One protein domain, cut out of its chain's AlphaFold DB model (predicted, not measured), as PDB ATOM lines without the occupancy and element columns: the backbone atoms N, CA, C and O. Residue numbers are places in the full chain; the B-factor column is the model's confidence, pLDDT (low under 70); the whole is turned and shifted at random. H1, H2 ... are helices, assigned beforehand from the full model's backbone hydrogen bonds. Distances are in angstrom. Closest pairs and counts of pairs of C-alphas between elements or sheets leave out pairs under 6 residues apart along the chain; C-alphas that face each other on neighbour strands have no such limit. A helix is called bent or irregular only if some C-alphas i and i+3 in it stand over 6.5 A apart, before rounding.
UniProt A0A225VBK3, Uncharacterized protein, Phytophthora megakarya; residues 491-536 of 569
ATOM      1  N   LYS A 491      72.700  -4.434  57.115       88.25
ATOM      2  CA  LYS A 491      71.486  -5.273  57.075       88.25
ATOM      3  C   LYS A 491      70.205  -4.442  57.234       88.25
ATOM      4  O   LYS A 491      69.206  -4.756  56.595       88.25
ATOM      5  N   GLN A 492      70.231  -3.370  58.028       90.25
ATOM      6  CA  GLN A 492      69.108  -2.435  58.151       90.25
ATOM      7  C   GLN A 492      68.891  -1.629  56.855       90.25
ATOM      8  O   GLN A 492      67.754  -1.467  56.413       90.25
ATOM      9  N   GLN A 493      69.972  -1.174  56.211       92.38
ATOM     10  CA  GLN A 493      69.930  -0.533  54.890       92.38
ATOM     11  C   GLN A 493      69.393  -1.485  53.813       92.38
ATOM     12  O   GLN A 493      68.550  -1.077  53.019       92.38
ATOM     13  N   LEU A 494      69.818  -2.754  53.821       94.88
ATOM     14  CA  LEU A 494      69.361  -3.773  52.873       94.88
ATOM     15  C   LEU A 494      67.848  -4.025  52.990       94.88
ATOM     16  O   LEU A 494      67.156  -4.042  51.977       94.88
ATOM     17  N   LEU A 495      67.327  -4.145  54.217       93.38
ATOM     18  CA  LEU A 495      65.886  -4.279  54.473       93.38
ATOM     19  C   LEU A 495      65.111  -3.036  54.007       93.38
ATOM     20  O   LEU A 495      64.123  -3.164  53.293       93.38
ATOM     21  N   LYS A 496      65.603  -1.827  54.314       93.50
ATOM     22  CA  LYS A 496      64.991  -0.572  53.843       93.50
ATOM     23  C   LYS A 496      64.954  -0.481  52.311       93.50
ATOM     24  O   LYS A 496      63.975   0.007  51.753       93.50
ATOM     25  N   LEU A 497      66.001  -0.951  51.631       97.00
ATOM     26  CA  LEU A 497      66.071  -0.993  50.170       97.00
ATOM     27  C   LEU A 497      65.116  -2.051  49.587       97.00
ATOM     28  O   LEU A 497      64.446  -1.787  48.592       97.00
ATOM     29  N   GLN A 498      64.986  -3.211  50.238       96.56
ATOM     30  CA  GLN A 498      64.011  -4.245  49.880       96.56
ATOM     31  C   GLN A 498      62.565  -3.737  50.011       96.56
ATOM     32  O   GLN A 498      61.781  -3.896  49.074       96.56
ATOM     33  N   ASP A 499      62.225  -3.052  51.107       95.31
ATOM     34  CA  ASP A 499      60.913  -2.419  51.296       95.31
ATOM     35  C   ASP A 499      60.642  -1.340  50.235       95.31
ATOM     36  O   ASP A 499      59.546  -1.280  49.675       95.31
ATOM     37  N   GLN A 500      61.645  -0.520  49.893       96.44
ATOM     38  CA  GLN A 500      61.533   0.472  48.817       96.44
ATOM     39  C   GLN A 500      61.299  -0.172  47.443       96.44
ATOM     40  O   GLN A 500      60.472   0.329  46.681       96.44
ATOM     41  N   ILE A 501      61.964  -1.290  47.133       96.81
ATOM     42  CA  ILE A 501      61.748  -2.047  45.890       96.81
ATOM     43  C   ILE A 501      60.334  -2.641  45.852       96.81
ATOM     44  O   ILE A 501      59.649  -2.512  44.839       96.81
ATOM     45  N   LEU A 502      59.860  -3.243  46.948       97.19
ATOM     46  CA  LEU A 502      58.510  -3.813  47.031       97.19
ATOM     47  C   LEU A 502      57.420  -2.735  46.926       97.19
ATOM     48  O   LEU A 502      56.434  -2.920  46.210       97.19
ATOM     49  N   GLN A 503      57.620  -1.585  47.573       96.94
ATOM     50  CA  GLN A 503      56.736  -0.426  47.450       96.94
ATOM     51  C   GLN A 503      56.728   0.122  46.014       96.94
ATOM     52  O   GLN A 503      55.654   0.317  45.446       96.94
ATOM     53  N   LYS A 504      57.897   0.296  45.379       96.81
ATOM     54  CA  LYS A 504      57.984   0.757  43.983       96.81
ATOM     55  C   LYS A 504      57.410  -0.240  42.982       96.81
ATOM     56  O   LYS A 504      56.800   0.193  42.004       96.81
ATOM     57  N   LYS A 505      57.531  -1.548  43.232       96.31
ATOM     58  CA  LYS A 505      56.844  -2.577  42.439       96.31
ATOM     59  C   LYS A 505      55.330  -2.370  42.508       96.31
ATOM     60  O   LYS A 505      54.715  -2.226  41.458       96.31
ATOM     61  N   ARG A 506      54.758  -2.257  43.714       96.12
ATOM     62  CA  ARG A 506      53.315  -2.041  43.926       96.12
ATOM     63  C   ARG A 506      52.806  -0.753  43.268       96.12
ATOM     64  O   ARG A 506      51.759  -0.766  42.634       96.12
ATOM     65  N   GLU A 507      53.549   0.349  43.377       93.94
ATOM     66  CA  GLU A 507      53.218   1.612  42.696       93.94
ATOM     67  C   GLU A 507      53.239   1.464  41.165       93.94
ATOM     68  O   GLU A 507      52.345   1.952  40.476       93.94
ATOM     69  N   THR A 508      54.238   0.760  40.623       93.56
ATOM     70  CA  THR A 508      54.362   0.523  39.176       93.56
ATOM     71  C   THR A 508      53.237  -0.378  38.669       93.56
ATOM     72  O   THR A 508      52.620  -0.079  37.652       93.56
ATOM     73  N   GLU A 509      52.917  -1.438  39.408       92.12
ATOM     74  CA  GLU A 509      51.812  -2.366  39.159       92.12
ATOM     75  C   GLU A 509      50.452  -1.647  39.190       92.12
ATOM     76  O   GLU A 509      49.647  -1.807  38.273       92.12
ATOM     77  N   GLN A 510      50.235  -0.745  40.154       92.62
ATOM     78  CA  GLN A 510      49.049   0.116  40.208       92.62
ATOM     79  C   GLN A 510      48.954   1.049  38.985       92.62
ATOM     80  O   GLN A 510      47.871   1.207  38.419       92.62
ATOM     81  N   ILE A 511      50.071   1.638  38.540       87.69
ATOM     82  CA  ILE A 511      50.124   2.472  37.325       87.69
ATOM     83  C   ILE A 511      49.868   1.634  36.062       87.69
ATOM     84  O   ILE A 511      49.191   2.107  35.151       87.69
ATOM     85  N   VAL A 512      50.370   0.396  35.995       87.00
ATOM     86  CA  VAL A 512      50.108  -0.527  34.880       87.00
ATOM     87  C   VAL A 512      48.628  -0.907  34.838       87.00
ATOM     88  O   VAL A 512      48.013  -0.742  33.791       87.00
ATOM     89  N   HIS A 513      48.005  -1.291  35.957       84.50
ATOM     90  CA  HIS A 513      46.562  -1.569  36.000       84.50
ATOM     91  C   HIS A 513      45.701  -0.340  35.670       84.50
ATOM     92  O   HIS A 513      44.726  -0.460  34.927       84.50
ATOM     93  N   ALA A 514      46.081   0.856  36.131       79.56
ATOM     94  CA  ALA A 514      45.423   2.115  35.764       79.56
ATOM     95  C   ALA A 514      45.598   2.499  34.276       79.56
ATOM     96  O   ALA A 514      44.854   3.333  33.764       79.56
ATOM     97  N   ARG A 515      46.572   1.900  33.572       76.81
ATOM     98  CA  ARG A 515      46.776   2.052  32.120       76.81
ATOM     99  C   ARG A 515      46.146   0.922  31.306       76.81
ATOM    100  O   ARG A 515      45.685   1.184  30.205       76.81
ATOM    101  N   MET A 516      46.080  -0.301  31.832       69.62
ATOM    102  CA  MET A 516      45.391  -1.426  31.185       69.62
ATOM    103  C   MET A 516      43.867  -1.287  31.262       69.62
ATOM    104  O   MET A 516      43.185  -1.595  30.295       69.62
ATOM    105  N   THR A 517      43.328  -0.719  32.348       59.81
ATOM    106  CA  THR A 517      41.909  -0.303  32.411       59.81
ATOM    107  C   THR A 517      41.575   0.858  31.461       59.81
ATOM    108  O   THR A 517      40.403   1.151  31.235       59.81
ATOM    109  N   PHE A 518      42.584   1.474  30.838       55.62
ATOM    110  CA  PHE A 518      42.446   2.361  29.684       55.62
ATOM    111  C   PHE A 518      42.385   1.547  28.377       55.62
ATOM    112  O   PHE A 518      43.117   1.802  27.418       55.62
ATOM    113  N   GLU A 519      41.498   0.549  28.329       53.41
ATOM    114  CA  GLU A 519      41.248  -0.195  27.099       53.41
ATOM    115  C   GLU A 519      40.764   0.747  25.991       53.41
ATOM    116  O   GLU A 519      39.788   1.489  26.137       53.41
ATOM    117  N   TYR A 520      41.383   0.642  24.817       53.69
ATOM    118  CA  TYR A 520      40.916   1.308  23.600       53.69
ATOM    119  C   TYR A 520      39.723   0.569  22.950       53.69
ATOM    120  O   TYR A 520      39.410   0.802  21.784       53.69
ATOM    121  N   SER A 521      39.020  -0.291  23.703       57.03
ATOM    122  CA  SER A 521      37.914  -1.150  23.248       57.03
ATOM    123  C   SER A 521      36.664  -0.381  22.794       57.03
ATOM    124  O   SER A 521      35.774  -0.951  22.161       57.03
ATOM    125  N   SER A 522      36.596   0.936  23.019       55.66
ATOM    126  CA  SER A 522      35.622   1.800  22.347       55.66
ATOM    127  C   SER A 522      36.138   3.218  22.124       55.66
ATOM    128  O   SER A 522      36.447   3.926  23.082       55.66
ATOM    129  N   LEU A 523      36.083   3.693  20.874       62.09
ATOM    130  CA  LEU A 523      36.325   5.101  20.522       62.09
ATOM    131  C   LEU A 523      35.379   6.056  21.278       62.09
ATOM    132  O   LEU A 523      35.793   7.128  21.692       62.09
ATOM    133  N   ARG A 524      34.126   5.645  21.541       59.91
ATOM    134  CA  ARG A 524      33.166   6.406  22.372       59.91
ATOM    135  C   ARG A 524      33.400   6.256  23.878       59.91
ATOM    136  O   ARG A 524      32.803   6.993  24.665       59.91
ATOM    137  N   GLY A 525      34.194   5.275  24.297       60.56
ATOM    138  CA  GLY A 525      34.707   5.168  25.661       60.56
ATOM    139  C   GLY A 525      35.840   6.168  25.849       60.56
ATOM    140  O   GLY A 525      35.707   7.108  26.630       60.56
ATOM    141  N   THR A 526      36.896   6.031  25.046       61.97
ATOM    142  CA  THR A 526      38.072   6.905  25.091       61.97
ATOM    143  C   THR A 526      37.726   8.362  24.804       61.97
ATOM    144  O   THR A 526      38.156   9.214  25.570       61.97
ATOM    145  N   GLU A 527      36.884   8.691  23.818       64.19
ATOM    146  CA  GLU A 527      36.432  10.073  23.572       64.19
ATOM    147  C   GLU A 527      35.734  10.674  24.801       64.19
ATOM    148  O   GLU A 527      36.068  11.785  25.219       64.19
ATOM    149  N   ARG A 528      34.821   9.937  25.453       62.25
ATOM    150  CA  ARG A 528      34.164  10.420  26.679       62.25
ATOM    151  C   ARG A 528      35.146  10.566  27.836       62.25
ATOM    152  O   ARG A 528      35.056  11.561  28.554       62.25
ATOM    153  N   VAL A 529      36.098   9.649  28.008       63.78
ATOM    154  CA  VAL A 529      37.120   9.753  29.061       63.78
ATOM    155  C   VAL A 529      38.090  10.906  28.778       63.78
ATOM    156  O   VAL A 529      38.332  11.705  29.675       63.78
ATOM    157  N   PHE A 530      38.569  11.091  27.545       63.94
ATOM    158  CA  PHE A 530      39.424  12.221  27.165       63.94
ATOM    159  C   PHE A 530      38.698  13.566  27.285       63.94
ATOM    160  O   PHE A 530      39.290  14.513  27.798       63.94
ATOM    161  N   ILE A 531      37.423  13.668  26.894       62.56
ATOM    162  CA  ILE A 531      36.620  14.883  27.109       62.56
ATOM    163  C   ILE A 531      36.398  15.132  28.608       62.56
ATOM    164  O   ILE A 531      36.481  16.276  29.043       62.56
ATOM    165  N   THR A 532      36.169  14.092  29.415       61.38
ATOM    166  CA  THR A 532      35.943  14.225  30.869       61.38
ATOM    167  C   THR A 532      37.232  14.501  31.651       61.38
ATOM    168  O   THR A 532      37.177  15.155  32.685       61.38
ATOM    169  N   ALA A 533      38.389  14.054  31.155       62.12
ATOM    170  CA  ALA A 533      39.701  14.300  31.754       62.12
ATOM    171  C   ALA A 533      40.344  15.621  31.291       62.12
ATOM    172  O   ALA A 533      41.113  16.216  32.041       62.12
ATOM    173  N   ARG A 534      40.044  16.094  30.068       60.62
ATOM    174  CA  ARG A 534      40.494  17.408  29.561       60.62
ATOM    175  C   ARG A 534      39.551  18.552  29.919       60.62
ATOM    176  O   ARG A 534      40.004  19.689  30.009       60.62
ATOM    177  N   ARG A 535      38.264  18.287  30.162       61.47
ATOM    178  CA  ARG A 535      37.441  19.220  30.939       61.47
ATOM    179  C   ARG A 535      37.991  19.226  32.358       61.47
ATOM    180  O   ARG A 535      37.978  18.197  33.027       61.47
ATOM    181  N   ALA A 536      38.436  20.389  32.825       62.44
ATOM    182  CA  ALA A 536      38.621  20.597  34.252       62.44
ATOM    183  C   ALA A 536      37.331  20.165  34.969       62.44
ATOM    184  O   ALA A 536      36.233  20.500  34.506       62.44
TER     185      ALA A 536
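AT A GLANCE: This is residues 491 to 536 of the 569 residues of an uncharacterized protein of Phytophthora megakarya (UniProt A0A225VBK3). Picture a thin hook: one long helix, H1, makes the shaft, and a short linking stretch at its far end turns the chain into a second, much shorter helix, H2, set at an angle to the shaft. The two helices do not pack on each other, and most of the residues stand free. The printed part has 46 residues with two named helices, H1 then H2, and no named strand; the class is all helix. The whole is extended, with a radius of gyration of the C-alphas of 17.3 A, and the C-alphas span 53 by 24 by 6 A.

HOW THE PARTS SIT: Begin with the longest helix, H1, residues 491 to 516, which stands free along its length. Go on through the six residues of the short link to H2, residues 523 to 534. H1 and H2 are apart, with no C-alpha of the one within 8 A of the other. Look along the link and H2 for further stretches that stand free: residues 519 to 525, of which 523 to 525 belong to H2, and residues 530 to 536, of which 530 to 534 belong to H2. In the backbone of H1 every O i to N i+4 pair is within hydrogen-bond range; in H2, 7 of 8 are.

IN THESE COORDINATES: Find C-alpha 491 at (71.486, -5.273, 57.075); from there H1 runs 37.0 A to C-alpha 516 at (45.391, -1.426, 31.185). H2 begins at C-alpha 523, at (36.325, 5.101, 20.522), and ends 15.8 A away at C-alpha 534, at (40.494, 17.408, 29.561). Neither helix is bent.

THE WHOLE: The two C-alphas farthest apart are those of Lys 491 and Arg 524, at 53.0 A. The printed part has no cut, and its one link between named elements is short. Read the B-factor column for the pLDDT: its mean over the printed part is 77.8, and residues 516 to 536 are under 70. The mean is 91 in H1 and 62 in H2 of this model.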